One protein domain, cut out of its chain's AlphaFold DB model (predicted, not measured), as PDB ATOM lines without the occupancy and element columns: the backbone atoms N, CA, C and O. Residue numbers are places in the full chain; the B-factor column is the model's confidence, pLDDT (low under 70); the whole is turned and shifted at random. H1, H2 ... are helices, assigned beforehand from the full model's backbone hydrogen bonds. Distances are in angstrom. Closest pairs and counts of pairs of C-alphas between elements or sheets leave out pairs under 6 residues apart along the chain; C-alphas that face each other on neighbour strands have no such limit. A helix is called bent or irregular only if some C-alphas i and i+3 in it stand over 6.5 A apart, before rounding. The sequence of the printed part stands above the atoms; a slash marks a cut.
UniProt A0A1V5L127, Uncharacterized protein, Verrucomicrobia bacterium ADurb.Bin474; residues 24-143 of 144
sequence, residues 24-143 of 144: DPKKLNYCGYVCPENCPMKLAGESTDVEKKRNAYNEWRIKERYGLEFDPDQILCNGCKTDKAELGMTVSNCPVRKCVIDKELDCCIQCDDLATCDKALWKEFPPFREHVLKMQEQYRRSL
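What this domain is: This is residues 24 to 143 of the 144 residues of an uncharacterized protein of Verrucomicrobia bacterium ADurb.Bin474 (UniProt A0A1V5L127). This is an elongated, loop-rich helical body: a helical hairpin of H1 and H2 makes one end, the long helix H8 with short H6 and H7 makes the other, and H3, H4 and H5 lie between. Residues 24 to 39 run from the H8 end to H1. The printed part has 120 residues with eight named helices, H1 to H8 in order, and no named strand; the class is all helix, with 59 residues in named elements, under half. It is compact, with a radius of gyration of the C-alphas of 15.0 A, spanning 46 by 25 by 25 A.

How they stand to each other: Look first at H1, residues 40 to 45, and H2, residues 50 to 59: this hairpin touches closest at the C-alphas of Ala 44 and Lys 53, 5.0 A, at a steep tilt of 41 degrees, opposite ways. H2 and H3, residues 62 to 66, meet only through their link. H4, residues 89 to 92, is close to H3 but not clearly touching; their closest C-alphas, Ile 62 and Thr 90, are 7.0 A apart. The same holds for H5, residues 95 to 102, and H7, residues 120 to 124, at Val 96 and Leu 121, 7.5 A, and for H6, residues 112 to 116, and H8, residues 126 to 141, at Ala 115 and Leu 133, 7.0 A. H1 and H8 are apart. Every O i to N i+4 pair is within hydrogen-bond range in H1, H2, H3, H5, H7 and H8; H4 is too short for one, and H6 has 0 of 1, with 1 of 2 O i to N i+3 pairs.

Where its parts are: Find C-alpha 40 at (271.211, 219.260, 218.790), where H1 begins. H2 is 14.1 A long and H5 10.4 A. H6 is irregular: C-alphas 112 and 115 are 7.5 A apart. H8 runs 23.0 A to C-alpha 141 at (262.255, 186.205, 222.412).

The domain as a whole: The farthest C-alphas, Glu 51 and Leu 143, are 47.0 A apart. The link from H3 to H4, 22 residues, is long. The printed part has no cut, and no printed residue is under 70 in pLDDT.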
ATOM      1  N   ASP A  24     259.667 197.683 220.244       93.94
ATOM      2  CA  ASP A  24     258.766 197.846 219.095       93.94
ATOM      3  C   ASP A  24     259.544 198.457 217.911       93.94
ATOM      4  O   ASP A  24     259.828 199.662 217.930       93.94
ATOM      5  N   PRO A  25     259.877 197.674 216.861       95.44
ATOM      6  CA  PRO A  25     260.603 198.154 215.686       95.44
ATOM      7  C   PRO A  25     260.024 199.425 215.057       95.44
ATOM      8  O   PRO A  25     260.779 200.264 214.558       95.44
ATOM      9  N   LYS A  26     258.698 199.614 215.095       95.12
ATOM     10  CA  LYS A  26     258.035 200.769 214.473       95.12
ATOM     11  C   LYS A  26     258.317 202.065 215.218       95.12
ATOM     12  O   LYS A  26     258.449 203.104 214.573       95.12
ATOM     13  N   LYS A  27     258.493 201.998 216.539       92.31
ATOM     14  CA  LYS A  27     258.777 203.151 217.410       92.31
ATOM     15  C   LYS A  27     260.261 203.522 217.483       92.31
ATOM     16  O   LYS A  27     260.598 204.579 218.007       92.31
ATOM     17  N   LEU A  28     261.142 202.682 216.948       93.25
ATOM     18  CA  LEU A  28     262.582 202.934 216.875       93.25
ATOM     19  C   LEU A  28     262.957 203.639 215.566       93.25
ATOM     20  O   LEU A  28     262.263 203.515 214.556       93.25
ATOM     21  N   ASN A  29     264.102 204.324 215.537       94.50
ATOM     22  CA  ASN A  29     264.741 204.670 214.266       94.50
ATOM     23  C   ASN A  29     265.221 203.397 213.555       94.50
ATOM     24  O   ASN A  29     265.424 202.364 214.186       94.50
ATOM     25  N   TYR A  30     265.512 203.485 212.254       96.88
ATOM     26  CA  TYR A  30     265.926 202.321 211.463       96.88
ATOM     27  C   TYR A  30     267.147 201.573 212.021       96.88
ATOM     28  O   TYR A  30     267.264 200.372 211.822       96.88
ATOM     29  N   CYS A  31     268.046 202.248 212.740       95.50
ATOM     30  CA  CYS A  31     269.206 201.617 213.375       95.50
ATOM     31  C   CYS A  31     268.944 201.044 214.781       95.50
ATOM     32  O   CYS A  31     269.874 200.498 215.361       95.50
ATOM     33  N   GLY A  32     267.745 201.200 215.351       93.06
ATOM     34  CA  GLY A  32     267.425 200.814 216.734       93.06
ATOM     35  C   GLY A  32     267.577 201.934 217.767       93.06
ATOM     36  O   GLY A  32     267.305 201.720 218.939       93.06
ATOM     37  N   TYR A  33     267.986 203.137 217.359       90.81
ATOM     38  CA  TYR A  33     268.129 204.278 218.270       90.81
ATOM     39  C   TYR A  33     266.795 204.997 218.532       90.81
ATOM     40  O   TYR A  33     265.966 205.100 217.627       90.81
ATOM     41  N   VAL A  34     266.642 205.605 219.710       87.38
ATOM     42  CA  VAL A  34     265.566 206.558 220.031       87.38
ATOM     43  C   VAL A  34     266.171 207.950 220.168       87.38
ATOM     44  O   VAL A  34     267.094 208.156 220.948       87.38
ATOM     45  N   CYS A  35     265.679 208.913 219.387       84.31
ATOM     46  CA  CYS A  35     266.182 210.284 219.470       84.31
ATOM     47  C   CYS A  35     265.851 210.903 220.838       84.31
ATOM     48  O   CYS A  35     264.719 210.757 221.297       84.31
ATOM     49  N   PRO A  36     266.776 211.662 221.449       83.19
ATOM     50  CA  PRO A  36     266.463 212.419 222.646       83.19
ATOM     51  C   PRO A  36     265.600 213.624 222.258       83.19
ATOM     52  O   PRO A  36     265.747 214.161 221.156       83.19
ATOM     53  N   GLU A  37     264.751 214.089 223.176       82.12
ATOM     54  CA  GLU A  37     263.912 215.278 222.955       82.12
ATOM     55  C   GLU A  37     264.761 216.497 222.558       82.12
ATOM     56  O   GLU A  37     264.501 217.148 221.547       82.12
ATOM     57  N   ASN A  38     265.863 216.724 223.282       84.44
ATOM     58  CA  ASN A  38     266.784 217.844 223.073       84.44
ATOM     59  C   ASN A  38     267.924 217.496 222.099       84.44
ATOM     60  O   ASN A  38     269.099 217.649 222.424       84.44
ATOM     61  N   CYS A  39     267.598 216.967 220.917       87.00
ATOM     62  CA  CYS A  39     268.591 216.604 219.903       87.00
ATOM     63  C   CYS A  39     269.226 217.852 219.244       87.00
ATOM     64  O   CYS A  39     268.514 218.574 218.540       87.00
ATOM     65  N   PRO A  40     270.554 218.076 219.356       88.44
ATOM     66  CA  PRO A  40     271.211 219.260 218.790       88.44
ATOM     67  C   PRO A  40     271.029 219.423 217.276       88.44
ATOM     68  O   PRO A  40     270.811 220.531 216.800       88.44
ATOM     69  N   MET A  41     271.039 218.325 216.512       91.62
ATOM     70  CA  MET A  41     270.825 218.365 215.060       91.62
ATOM     71  C   MET A  41     269.413 218.839 214.686       91.62
ATOM     72  O   MET A  41     269.243 219.547 213.698       91.62
ATOM     73  N   LYS A  42     268.395 218.465 215.473       92.56
ATOM     74  CA  LYS A  42     267.022 218.941 215.257       92.56
ATOM     75  C   LYS A  42     266.929 220.437 215.557       92.56
ATOM     76  O   LYS A  42     266.484 221.196 214.704       92.56
ATOM     77  N   LEU A  43     267.450 220.851 216.713       93.12
ATOM     78  CA  LEU A  43     267.480 222.256 217.130       93.12
ATOM     79  C   LEU A  43     268.246 223.140 216.131       93.12
ATOM     80  O   LEU A  43     267.830 224.259 215.848       93.12
ATOM     81  N   ALA A  44     269.350 222.638 215.573       94.62
ATOM     82  CA  ALA A  44     270.107 223.336 214.539       94.62
ATOM     83  C   ALA A  44     269.324 223.449 213.223       94.62
ATOM     84  O   ALA A  44     269.348 224.503 212.594       94.62
ATOM     85  N   GLY A  45     268.603 222.396 212.828       93.44
ATOM     86  CA  GLY A  45     267.773 222.399 211.622       93.44
ATOM     87  C   GLY A  45     266.580 223.352 211.675       93.44
ATOM     88  O   GLY A  45     266.166 223.871 210.645       93.44
ATOM     89  N   GLU A  46     266.056 223.612 212.871       93.81
ATOM     90  CA  GLU A  46     264.973 224.575 213.116       93.81
ATOM     91  C   GLU A  46     265.484 226.020 213.267       93.81
ATOM     92  O   GLU A  46     264.698 226.965 213.293       93.81
ATOM     93  N   SER A  47     266.801 226.213 213.373       94.38
ATOM     94  CA  SER A  47     267.409 227.522 213.584       94.38
ATOM     95  C   SER A  47     267.794 228.198 212.268       94.38
ATOM     96  O   SER A  47     268.213 227.550 211.317       94.38
ATOM     97  N   THR A  48     267.735 229.528 212.227       95.06
ATOM     98  CA  THR A  48     268.346 230.342 211.159       95.06
ATOM     99  C   THR A  48     269.810 230.694 211.448       95.06
ATOM    100  O   THR A  48     270.479 231.307 210.621       95.06
ATOM    101  N   ASP A  49     270.324 230.305 212.617       97.12
ATOM    102  CA  ASP A  49     271.691 230.571 213.056       97.12
ATOM    103  C   ASP A  49     272.680 229.617 212.367       97.12
ATOM    104  O   ASP A  49     272.742 228.415 212.649       97.12
ATOM    105  N   VAL A  50     273.468 230.173 211.445       97.25
ATOM    106  CA  VAL A  50     274.456 229.431 210.651       97.25
ATOM    107  C   VAL A  50     275.549 228.816 211.528       97.25
ATOM    108  O   VAL A  50     276.015 227.718 211.225       97.25
ATOM    109  N   GLU A  51     275.928 229.455 212.635       96.81
ATOM    110  CA  GLU A  51     276.962 228.923 213.525       96.81
ATOM    111  C   GLU A  51     276.444 227.722 214.321       96.81
ATOM    112  O   GLU A  51     277.148 226.720 214.455       96.81
ATOM    113  N   LYS A  52     275.172 227.729 214.748       95.94
ATOM    114  CA  LYS A  52     274.542 226.522 215.321       95.94
ATOM    115  C   LYS A  52     274.520 225.364 214.328       95.94
ATOM    116  O   LYS A  52     274.826 224.230 214.700       95.94
ATOM    117  N   LYS A  53     274.208 225.643 213.061       97.06
ATOM    118  CA  LYS A  53     274.241 224.637 211.989       97.06
ATOM    119  C   LYS A  53     275.650 224.106 211.738       97.06
ATOM    120  O   LYS A  53     275.828 222.898 211.592       97.06
ATOM    121  N   ARG A  54     276.658 224.982 211.745       97.31
ATOM    122  CA  ARG A  54     278.073 224.609 211.613       97.31
ATOM    123  C   ARG A  54     278.540 223.732 212.770       97.31
ATOM    124  O   ARG A  54     279.198 222.719 212.536       97.31
ATOM    125  N   ASN A  55     278.143 224.061 213.993       94.88
ATOM    126  CA  ASN A  55     278.438 223.247 215.170       94.88
ATOM    127  C   ASN A  55     277.830 221.846 215.045       94.88
ATOM    128  O   ASN A  55     278.543 220.862 215.226       94.88
ATOM    129  N   ALA A  56     276.561 221.740 214.638       94.00
ATOM    130  CA  ALA A  56     275.919 220.448 214.406       94.00
ATOM    131  C   ALA A  56     276.604 219.642 213.286       94.00
ATOM    132  O   ALA A  56     276.794 218.433 213.428       94.00
ATOM    133  N   TYR A  57     277.013 220.293 212.193       95.50
ATOM    134  CA  TYR A  57     277.767 219.660 211.105       95.50
ATOM    135  C   TYR A  57     279.092 219.053 211.587       95.50
ATOM    136  O   TYR A  57     279.390 217.893 211.282       95.50
ATOM    137  N   ASN A  58     279.855 219.817 212.375       94.56
ATOM    138  CA  ASN A  58     281.137 219.387 212.930       94.56
ATOM    139  C   ASN A  58     280.949 218.260 213.952       94.56
ATOM    140  O   ASN A  58     281.634 217.241 213.890       94.56
ATOM    141  N   GLU A  59     279.984 218.408 214.862       91.12
ATOM    142  CA  GLU A  59     279.687 217.410 215.888       91.12
ATOM    143  C   GLU A  59     279.270 216.073 215.254       91.12
ATOM    144  O   GLU A  59     279.756 215.015 215.647       91.12
ATOM    145  N   TRP A  60     278.442 216.093 214.205       90.94
ATOM    146  CA  TRP A  60     278.062 214.870 213.489       90.94
ATOM    147  C   TRP A  60     279.147 214.329 212.555       90.94
ATOM    148  O   TRP A  60     278.923 213.274 211.946       90.94
ATOM    149  N   ARG A  61     280.301 215.006 212.451       92.50
ATOM    150  CA  ARG A  61     281.436 214.620 211.602       92.50
ATOM    151  C   ARG A  61     280.996 214.340 210.165       92.50
ATOM    152  O   ARG A  61     281.298 213.294 209.593       92.50
ATOM    153  N   ILE A  62     280.155 215.224 209.618       93.06
ATOM    154  CA  ILE A  62     279.487 215.000 208.326       93.06
ATOM    155  C   ILE A  62     280.516 214.852 207.200       93.06
ATOM    156  O   ILE A  62     280.377 213.948 206.372       93.06
ATOM    157  N   LYS A  63     281.581 215.660 207.220       95.25
ATOM    158  CA  LYS A  63     282.674 215.571 206.248       95.25
ATOM    159  C   LYS A  63     283.379 214.226 206.309       95.25
ATOM    160  O   LYS A  63     283.557 213.574 205.290       95.25
ATOM    161  N   GLU A  64     283.749 213.776 207.500       92.06
ATOM    162  CA  GLU A  64     284.500 212.536 207.683       92.06
ATOM    163  C   GLU A  64     283.646 211.303 207.378       92.06
ATOM    164  O   GLU A  64     284.160 210.306 206.879       92.06
ATOM    165  N   ARG A  65     282.347 211.353 207.696       89.50
ATOM    166  CA  ARG A  65     281.442 210.201 207.567       89.50
ATOM    167  C   ARG A  65     280.845 210.064 206.174       89.50
ATOM    168  O   ARG A  65     280.536 208.946 205.768       89.50
ATOM    169  N   TYR A  66     280.655 211.175 205.466       91.69
ATOM    170  CA  TYR A  66     279.942 211.190 204.186       91.69
ATOM    171  C   TYR A  66     280.695 211.905 203.057       91.69
ATOM    172  O   TYR A  66     280.244 211.848 201.920       91.69
ATOM    173  N   GLY A  67     281.822 212.569 203.334       94.62
ATOM    174  CA  GLY A  67     282.576 213.322 202.324       94.62
ATOM    175  C   GLY A  67     281.863 214.581 201.824       94.62
ATOM    176  O   GLY A  67     282.179 215.068 200.744       94.62
ATOM    177  N   LEU A  68     280.880 215.084 202.576       95.50
ATOM    178  CA  LEU A  68     280.064 216.237 202.194       95.50
ATOM    179  C   LEU A  68     280.636 217.512 202.799       95.50
ATOM    180  O   LEU A  68     281.040 217.504 203.959       95.50
ATOM    181  N   GLU A  69     280.637 218.595 202.026       97.56
ATOM    182  CA  GLU A  69     281.008 219.921 202.518       97.56
ATOM    183  C   GLU A  69     279.855 220.580 203.284       97.56
ATOM    184  O   GLU A  69     278.692 220.183 203.183       97.56
ATOM    185  N   PHE A  70     280.188 221.600 204.076       97.69
ATOM    186  CA  PHE A  70     279.195 222.328 204.854       97.69
ATOM    187  C   PHE A  70     278.260 223.132 203.948       97.69
ATOM    188  O   PHE A  70     278.692 224.076 203.289       97.69
ATOM    189  N   ASP A  71     276.973 222.805 204.013       96.62
ATOM    190  CA  ASP A  71     275.876 223.579 203.442       96.62
ATOM    191  C   ASP A  71     274.791 223.783 204.522       96.62
ATOM    192  O   ASP A  71     274.180 222.805 204.970       96.62
ATOM    193  N   PRO A  72     274.558 225.027 204.985       95.94
ATOM    194  CA  PRO A  72     273.598 225.307 206.048       95.94
ATOM    195  C   PRO A  72     272.154 224.953 205.668       95.94
ATOM    196  O   PRO A  72     271.368 224.622 206.559       95.94
ATOM    197  N   ASP A  73     271.785 224.968 204.390       94.50
ATOM    198  CA  ASP A  73     270.416 224.662 203.963       94.50
ATOM    199  C   ASP A  73     270.134 223.158 204.009       94.50
ATOM    200  O   ASP A  73     268.990 222.733 204.137       94.50
ATOM    201  N   GLN A  74     271.185 222.339 204.015       94.69
ATOM    202  CA  GLN A  74     271.104 220.884 204.139       94.69
ATOM    203  C   GLN A  74     271.328 220.384 205.582       94.69
ATOM    204  O   GLN A  74     271.202 219.182 205.859       94.69
ATOM    205  N   ILE A  75     271.616 221.290 206.529       95.56
ATOM    206  CA  ILE A  75     271.556 221.007 207.971       95.56
ATOM    207  C   ILE A  75     270.105 221.116 208.423       95.56
ATOM    208  O   ILE A  75     269.659 222.152 208.908       95.56
ATOM    209  N   LEU A  76     269.369 220.021 208.245       93.94
ATOM    210  CA  LEU A  76     267.987 219.866 208.687       93.94
ATOM    211  C   LEU A  76     267.743 218.437 209.187       93.94
ATOM    212  O   LEU A  76     268.400 217.486 208.758       93.94
ATOM    213  N   CYS A  77     266.790 218.259 210.101       92.81
ATOM    214  CA  CYS A  77     266.423 216.936 210.599       92.81
ATOM    215  C   CYS A  77     264.935 216.864 210.930       92.81
ATOM    216  O   CYS A  77     264.478 217.406 211.930       92.81
ATOM    217  N   ASN A  78     264.196 216.119 210.108       90.88
ATOM    218  CA  ASN A  78     262.765 215.862 210.283       90.88
ATOM    219  C   ASN A  78     262.474 214.491 210.927       90.88
ATOM    220  O   ASN A  78     261.332 214.044 210.960       90.88
ATOM    221  N   GLY A  79     263.507 213.813 211.437       90.81
ATOM    222  CA  GLY A  79     263.422 212.448 211.953       90.81
ATOM    223  C   GLY A  79     263.803 211.384 210.920       90.81
ATOM    224  O   GLY A  79     263.739 211.591 209.712       90.81
ATOM    225  N   CYS A  80     264.243 210.219 211.403       91.12
ATOM    226  CA  CYS A  80     264.809 209.164 210.554       91.12
ATOM    227  C   CYS A  80     263.767 208.511 209.628       91.12
ATOM    228  O   CYS A  80     264.068 208.193 208.476       91.12
ATOM    229  N   LYS A  81     262.543 208.355 210.146       93.44
ATOM    230  CA  LYS A  81     261.373 207.767 209.477       93.44
ATOM    231  C   LYS A  81     260.423 208.822 208.893       93.44
ATOM    232  O   LYS A  81     259.239 208.562 208.736       93.44
ATOM    233  N   THR A  82     260.923 210.030 208.632       92.44
ATOM    234  CA  THR A  82     260.116 211.088 208.014       92.44
ATOM    235  C   THR A  82     259.657 210.692 206.610       92.44
ATOM    236  O   THR A  82     260.393 210.033 205.873       92.44
ATOM    237  N   ASP A  83     258.451 211.127 206.260       89.00
ATOM    238  CA  ASP A  83     257.822 211.064 204.938       89.00
ATOM    239  C   ASP A  83     258.087 212.322 204.091       89.00
ATOM    240  O   ASP A  83     257.718 212.378 202.917       89.00
ATOM    241  N   LYS A  84     258.742 213.339 204.664       88.56
ATOM    242  CA  LYS A  84     259.074 214.570 203.950       88.56
ATOM    243  C   LYS A  84     260.063 214.298 202.816       88.56
ATOM    244  O   LYS A  84     261.045 213.577 202.989       88.56
ATOM    245  N   ALA A  85     259.825 214.956 201.681       82.75
ATOM    246  CA  ALA A  85     260.697 214.880 200.510       82.75
ATOM    247  C   ALA A  85     262.100 215.448 200.789       82.75
ATOM    248  O   ALA A  85     263.101 214.903 200.327       82.75
ATOM    249  N   GLU A  86     262.178 216.521 201.578       88.06
ATOM    250  CA  GLU A  86     263.439 217.151 201.962       88.06
ATOM    251  C   GLU A  86     264.104 216.397 203.120       88.06
ATOM    252  O   GLU A  86     263.633 216.391 204.266       88.06
ATOM    253  N   LEU A  87     265.238 215.771 202.809       91.88
ATOM    254  CA  LEU A  87     266.076 215.053 203.758       91.88
ATOM    255  C   LEU A  87     267.389 215.803 203.956       91.88
ATOM    256  O   LEU A  87     268.106 216.066 202.997       91.88
ATOM    257  N   GLY A  88     267.746 216.076 205.210       91.94
ATOM    258  CA  GLY A  88     269.048 216.655 205.524       91.94
ATOM    259  C   GLY A  88     270.180 215.662 205.320       91.94
ATOM    260  O   GLY A  88     269.961 214.445 205.334       91.94
ATOM    261  N   MET A  89     271.404 216.182 205.200       92.75
ATOM    262  CA  MET A  89     272.585 215.414 204.775       92.75
ATOM    263  C   MET A  89     272.766 214.099 205.535       92.75
ATOM    264  O   MET A  89     273.098 213.067 204.956       92.75
ATOM    265  N   THR A  90     272.547 214.117 206.852       90.69
ATOM    266  CA  THR A  90     272.777 212.940 207.695       90.69
ATOM    267  C   THR A  90     271.767 211.822 207.454       90.69
ATOM    268  O   THR A  90     272.126 210.655 207.608       90.69
ATOM    269  N   VAL A  91     270.526 212.163 207.092       92.56
ATOM    270  CA  VAL A  91     269.438 211.208 206.847       92.56
ATOM    271  C   VAL A  91     269.500 210.699 205.412       92.56
ATOM    272  O   VAL A  91     269.399 209.489 205.204       92.56
ATOM    273  N   SER A  92     269.720 211.590 204.442       93.62
ATOM    274  CA  SER A  92     269.826 211.235 203.021       93.62
ATOM    275  C   SER A  92     271.018 210.320 202.727       93.62
ATOM    276  O   SER A  92     270.897 209.416 201.906       93.62
ATOM    277  N   ASN A  93     272.126 210.472 203.460       93.94
ATOM    278  CA  ASN A  93     273.361 209.710 203.235       93.94
ATOM    279  C   ASN A  93     273.579 208.554 204.226       93.94
ATOM    280  O   ASN A  93     274.659 207.968 204.276       93.94
ATOM    281  N   CYS A  94     272.581 208.194 205.040       93.94
ATOM    282  CA  CYS A  94     272.730 207.107 206.010       93.94
ATOM    283  C   CYS A  94     272.614 205.720 205.333       93.94
ATOM    284  O   CYS A  94     271.508 205.316 204.953       93.94
ATOM    285  N   PRO A  95     273.695 204.913 205.264       94.38
ATOM    286  CA  PRO A  95     273.663 203.608 204.595       94.38
ATOM    287  C   PRO A  95     272.829 202.566 205.351       94.38
ATOM    288  O   PRO A  95     272.359 201.591 204.763       94.38
ATOM    289  N   VAL A  96     272.641 202.751 206.662       96.00
ATOM    290  CA  VAL A  96     271.779 201.890 207.483       96.00
ATOM    291  C   VAL A  96     270.312 202.157 207.169       96.00
ATOM    292  O   VAL A  96     269.577 201.208 206.920       96.00
ATOM    293  N   ARG A  97     269.908 203.434 207.088       95.88
ATOM    294  CA  ARG A  97     268.549 203.823 206.684       95.88
ATOM    295  C   ARG A  97     268.202 203.242 205.320       95.88
ATOM    296  O   ARG A  97     267.194 202.557 205.207       95.88
ATOM    297  N   LYS A  98     269.058 203.477 204.317       96.50
ATOM    298  CA  LYS A  98     268.848 202.939 202.967       96.50
ATOM    299  C   LYS A  98     268.657 201.421 202.990       96.50
ATOM    300  O   LYS A  98     267.689 200.926 202.442       96.50
ATOM    301  N   CYS A  99     269.533 200.698 203.683       98.19
ATOM    302  CA  CYS A  99     269.462 199.241 203.748       98.19
ATOM    303  C   CYS A  99     268.179 198.710 204.397       98.19
ATOM    304  O   CYS A  99     267.676 197.681 203.967       98.19
ATOM    305  N   VAL A 100     267.688 199.360 205.451       98.06
ATOM    306  CA  VAL A 100     266.470 198.933 206.154       98.06
ATOM    307  C   VAL A 100     265.231 199.192 205.293       98.06
ATOM    308  O   VAL A 100     264.382 198.314 205.202       98.06
ATOM    309  N   ILE A 101     265.189 200.331 204.590       96.88
ATOM    310  CA  ILE A 101     264.146 200.637 203.597       96.88
ATOM    311  C   ILE A 101     264.177 199.628 202.444       96.88
ATOM    312  O   ILE A 101     263.145 199.058 202.120       96.88
ATOM    313  N   ASP A 102     265.353 199.366 201.861       97.88
ATOM    314  CA  ASP A 102     265.509 198.433 200.734       97.88
ATOM    315  C   ASP A 102     265.119 196.988 201.111       97.88
ATOM    316  O   ASP A 102     264.705 196.216 200.252       97.88
ATOM    317  N   LYS A 103     265.269 196.611 202.389       98.12
ATOM    318  CA  LYS A 103     264.855 195.307 202.932       98.12
ATOM    319  C   LYS A 103     263.403 195.281 203.432       98.12
ATOM    320  O   LYS A 103     262.991 194.259 203.967       98.12
ATOM    321  N   GLU A 104     262.665 196.386 203.314       97.94
ATOM    322  CA  GLU A 104     261.282 196.524 203.800       97.94
ATOM    323  C   GLU A 104     261.121 196.201 205.299       97.94
ATOM    324  O   GLU A 104     260.117 195.649 205.747       97.94
ATOM    325  N   LEU A 105     262.130 196.557 206.098       98.25
ATOM    326  CA  LEU A 105     262.122 196.385 207.550       98.25
ATOM    327  C   LEU A 105     261.781 197.709 208.252       98.25
ATOM    328  O   LEU A 105     262.089 198.797 207.765       98.25
ATOM    329  N   ASP A 106     261.213 197.633 209.454       97.94
ATOM    330  CA  ASP A 106     260.984 198.807 210.304       97.94
ATOM    331  C   ASP A 106     262.250 199.205 211.080       97.94
ATOM    332  O   ASP A 106     262.430 200.379 211.425       97.94
ATOM    333  N   CYS A 107     263.122 198.243 211.394       97.94
ATOM    334  CA  CYS A 107     264.335 198.450 212.181       97.94
ATOM    335  C   CYS A 107     265.366 197.330 211.967       97.94
ATOM    336  O   CYS A 107     265.017 196.175 211.729       97.94
ATOM    337  N   CYS A 108     266.652 197.643 212.149       98.19
ATOM    338  CA  CYS A 108     267.753 196.681 212.118       98.19
ATOM    339  C   CYS A 108     267.567 195.481 213.055       98.19
ATOM    340  O   CYS A 108     268.091 194.417 212.743       98.19
ATOM    341  N   ILE A 109     266.817 195.607 214.155       97.94
ATOM    342  CA  ILE A 109     266.569 194.481 215.072       97.94
ATOM    343  C   ILE A 109     265.753 193.346 214.435       97.94
ATOM    344  O   ILE A 109     265.806 192.219 214.915       97.94
ATOM    345  N   GLN A 110     265.056 193.607 213.327       98.25
ATOM    346  CA  GLN A 110     264.356 192.583 212.544       98.25
ATOM    347  C   GLN A 110     265.268 191.877 211.529       98.25
ATOM    348  O   GLN A 110     264.866 190.889 210.930       98.25
ATOM    349  N   CYS A 111     266.479 192.387 211.290       98.25
ATOM    350  CA  CYS A 111     267.368 191.867 210.257       98.25
ATOM    351  C   CYS A 111     268.142 190.645 210.759       98.25
ATOM    352  O   CYS A 111     268.908 190.751 211.721       98.25
ATOM    353  N   ASP A 112     268.045 189.522 210.047       97.75
ATOM    354  CA  ASP A 112     268.750 188.298 210.441       97.75
ATOM    355  C   ASP A 112     270.273 188.404 210.368       97.75
ATOM    356  O   ASP A 112     270.974 187.861 211.221       97.75
ATOM    357  N   ASP A 113     270.770 189.226 209.446       97.56
ATOM    358  CA  ASP A 113     272.201 189.469 209.255       97.56
ATOM    359  C   ASP A 113     272.804 190.471 210.256       97.56
ATOM    360  O   ASP A 113     273.965 190.849 210.117       97.56
ATOM    361  N   LEU A 114     272.045 190.983 211.237       97.56
ATOM    362  CA  LEU A 114     272.533 192.064 212.107       97.56
ATOM    363  C   LEU A 114     273.842 191.690 212.827       97.56
ATOM    364  O   LEU A 114     274.755 192.515 212.917       97.56
ATOM    365  N   ALA A 115     273.961 190.440 213.284       96.94
ATOM    366  CA  ALA A 115     275.147 189.934 213.974       96.94
ATOM    367  C   ALA A 115     276.417 189.995 213.108       96.94
ATOM    368  O   ALA A 115     277.496 190.277 213.629       96.94
ATOM    369  N   THR A 116     276.297 189.794 211.795       97.56
ATOM    370  CA  THR A 116     277.415 189.788 210.836       97.56
ATOM    371  C   THR A 116     277.500 191.069 210.001       97.56
ATOM    372  O   THR A 116     278.411 191.213 209.188       97.56
ATOM    373  N   CYS A 117     276.595 192.031 210.214       97.75
ATOM    374  CA  CYS A 117     276.543 193.278 209.460       97.75
ATOM    375  C   CYS A 117     277.800 194.138 209.675       97.75
ATOM    376  O   CYS A 117     278.218 194.405 210.802       97.75
ATOM    377  N   ASP A 118     278.365 194.648 208.582       96.25
ATOM    378  CA  ASP A 118     279.676 195.301 208.541       96.25
ATOM    379  C   ASP A 118     279.624 196.805 208.213       96.25
ATOM    380  O   ASP A 118     280.669 197.443 208.019       96.25
ATOM    381  N   LYS A 119     278.413 197.377 208.163       95.38
ATOM    382  CA  LYS A 119     278.188 198.800 207.882       95.38
ATOM    383  C   LYS A 119     278.978 199.678 208.849       95.38
ATOM    384  O   LYS A 119     279.051 199.394 210.044       95.38
ATOM    385  N   ALA A 120     279.497 200.792 208.331       92.44
ATOM    386  CA  ALA A 120     280.378 201.708 209.062       92.44
ATOM    387  C   ALA A 120     279.834 202.120 210.441       92.44
ATOM    388  O   ALA A 120     280.600 202.171 211.397       92.44
ATOM    389  N   LEU A 121     278.510 202.293 210.578       92.19
ATOM    390  CA  LEU A 121     277.855 202.607 211.854       92.19
ATOM    391  C   LEU A 121     278.290 201.676 212.998       92.19
ATOM    392  O   LEU A 121     278.558 202.142 214.099       92.19
ATOM    393  N   TRP A 122     278.368 200.372 212.737       93.38
ATOM    394  CA  TRP A 122     278.664 199.358 213.749       93.38
ATOM    395  C   TRP A 122     280.139 199.326 214.148       93.38
ATOM    396  O   TRP A 122     280.462 198.928 215.262       93.38
ATOM    397  N   LYS A 123     281.021 199.760 213.243       91.69
ATOM    398  CA  LYS A 123     282.464 199.898 213.481       91.69
ATOM    399  C   LYS A 123     282.785 201.211 214.197       91.69
ATOM    400  O   LYS A 123     283.635 201.237 215.074       91.69
ATOM    401  N   GLU A 124     282.083 202.286 213.838       89.12
ATOM    402  CA  GLU A 124     282.226 203.615 214.446       89.12
ATOM    403  C   GLU A 124     281.668 203.672 215.873       89.12
ATOM    404  O   GLU A 124     282.194 204.408 216.704       89.12
ATOM    405  N   PHE A 125     280.610 202.904 216.162       89.69
ATOM    406  CA  PHE A 125     279.933 202.908 217.460       89.69
ATOM    407  C   PHE A 125     279.743 201.479 218.014       89.69
ATOM    408  O   PHE A 125     278.603 201.009 218.100       89.69
ATOM    409  N   PRO A 126     280.820 200.774 218.420       90.69
ATOM    410  CA  PRO A 126     280.719 199.400 218.922       90.69
ATOM    411  C   PRO A 126     279.777 199.220 220.129       90.69
ATOM    412  O   PRO A 126     278.944 198.317 220.066       90.69
ATOM    413  N   PRO A 127     279.769 200.102 221.155       89.75
ATOM    414  CA  PRO A 127     278.822 199.972 222.269       89.75
ATOM    415  C   PRO A 127     277.356 200.073 221.828       89.75
ATOM    416  O   PRO A 127     276.486 199.369 222.330       89.75
ATOM    417  N   PHE A 128     277.069 200.916 220.828       91.12
ATOM    418  CA  PHE A 128     275.724 200.994 220.261       91.12
ATOM    419  C   PHE A 128     275.351 199.705 219.529       91.12
ATOM    420  O   PHE A 128     274.228 199.231 219.664       91.12
ATOM    421  N   ARG A 129     276.283 199.104 218.778       93.56
ATOM    422  CA  ARG A 129     276.048 197.805 218.135       93.56
ATOM    423  C   ARG A 129     275.688 196.740 219.172       93.56
ATOM    424  O   ARG A 129     274.719 196.019 218.968       93.56
ATOM    425  N   GLU A 130     276.438 196.656 220.267       92.81
ATOM    426  CA  GLU A 130     276.166 195.711 221.359       92.81
ATOM    427  C   GLU A 130     274.772 195.923 221.952       92.81
ATOM    428  O   GLU A 130     274.013 194.965 222.098       92.81
ATOM    429  N   HIS A 131     274.391 197.176 222.205       92.12
ATOM    430  CA  HIS A 131     273.053 197.517 222.675       92.12
ATOM    431  C   HIS A 131     271.953 197.062 221.698       92.12
ATOM    432  O   HIS A 131     270.977 196.433 222.106       92.12
ATOM    433  N   VAL A 132     272.114 197.311 220.394       94.44
ATOM    434  CA  VAL A 132     271.131 196.896 219.374       94.44
ATOM    435  C   VAL A 132     271.066 195.370 219.235       94.44
ATOM    436  O   VAL A 132     269.987 194.828 219.000       94.44
ATOM    437  N   LEU A 133     272.177 194.650 219.425       95.88
ATOM    438  CA  LEU A 133     272.183 193.182 219.442       95.88
ATOM    439  C   LEU A 133     271.409 192.621 220.644       95.88
ATOM    440  O   LEU A 133     270.579 191.731 220.460       95.88
ATOM    441  N   LYS A 134     271.601 193.184 221.847       94.81
ATOM    442  CA  LYS A 134     270.792 192.836 223.032       94.81
ATOM    443  C   LYS A 134     269.303 193.119 222.785       94.81
ATOM    444  O   LYS A 134     268.447 192.295 223.099       94.81
ATOM    445  N   MET A 135     268.996 194.259 222.165       94.44
ATOM    446  CA  MET A 135     267.630 194.635 221.791       94.44
ATOM    447  C   MET A 135     267.010 193.645 220.789       94.44
ATOM    448  O   MET A 135     265.845 193.275 220.927       94.44
ATOM    449  N   GLN A 136     267.777 193.167 219.805       96.38
ATOM    450  CA  GLN A 136     267.324 192.131 218.873       96.38
ATOM    451  C   GLN A 136     267.020 190.808 219.584       96.38
ATOM    452  O   GLN A 136     266.028 190.163 219.249       96.38
ATOM    453  N   GLU A 137     267.836 190.396 220.554       95.19
ATOM    454  CA  GLU A 137     267.571 189.183 221.334       95.19
ATOM    455  C   GLU A 137     266.235 189.284 222.083       95.19
ATOM    456  O   GLU A 137     265.404 188.379 221.997       95.19
ATOM    457  N   GLN A 138     265.990 190.414 222.756       94.06
ATOM    458  CA  GLN A 138     264.726 190.680 223.451       94.06
ATOM    459  C   GLN A 138     263.528 190.672 222.495       94.06
ATOM    460  O   GLN A 138     262.502 190.070 222.804       94.06
ATOM    461  N   TYR A 139     263.670 191.304 221.326       94.38
ATOM    462  CA  TYR A 139     262.647 191.297 220.281       94.38
ATOM    463  C   TYR A 139     262.366 189.880 219.766       94.38
ATOM    464  O   TYR A 139     261.215 189.482 219.664       94.38
ATOM    465  N   ARG A 140     263.393 189.072 219.488       95.00
ATOM    466  CA  ARG A 140     263.200 187.698 218.995       95.00
ATOM    467  C   ARG A 140     262.534 186.791 220.024       95.00
ATOM    468  O   ARG A 140     261.684 185.989 219.658       95.00
ATOM    469  N   ARG A 141     262.877 186.949 221.305       94.19
ATOM    470  CA  ARG A 141     262.255 186.205 222.412       94.19
ATOM    471  C   ARG A 141     260.773 186.518 222.608       94.19
ATOM    472  O   ARG A 141     260.087 185.718 223.225       94.19
ATOM    473  N   SER A 142     260.278 187.666 222.141       90.94
ATOM    474  CA  SER A 142     258.847 187.991 222.226       90.94
ATOM    475  C   SER A 142     258.022 187.436 221.059       90.94
ATOM    476  O   SER A 142     256.796 187.504 221.105       90.94
ATOM    477  N   LEU A 143     258.681 186.899 220.025       88.81
ATOM    478  CA  LEU A 143     258.044 186.271 218.864       88.81
ATOM    479  C   LEU A 143     257.908 184.745 218.996       88.81
ATOM    480  O   LEU A 143     257.203 184.140 218.188       88.81
TER     481      LEU A 143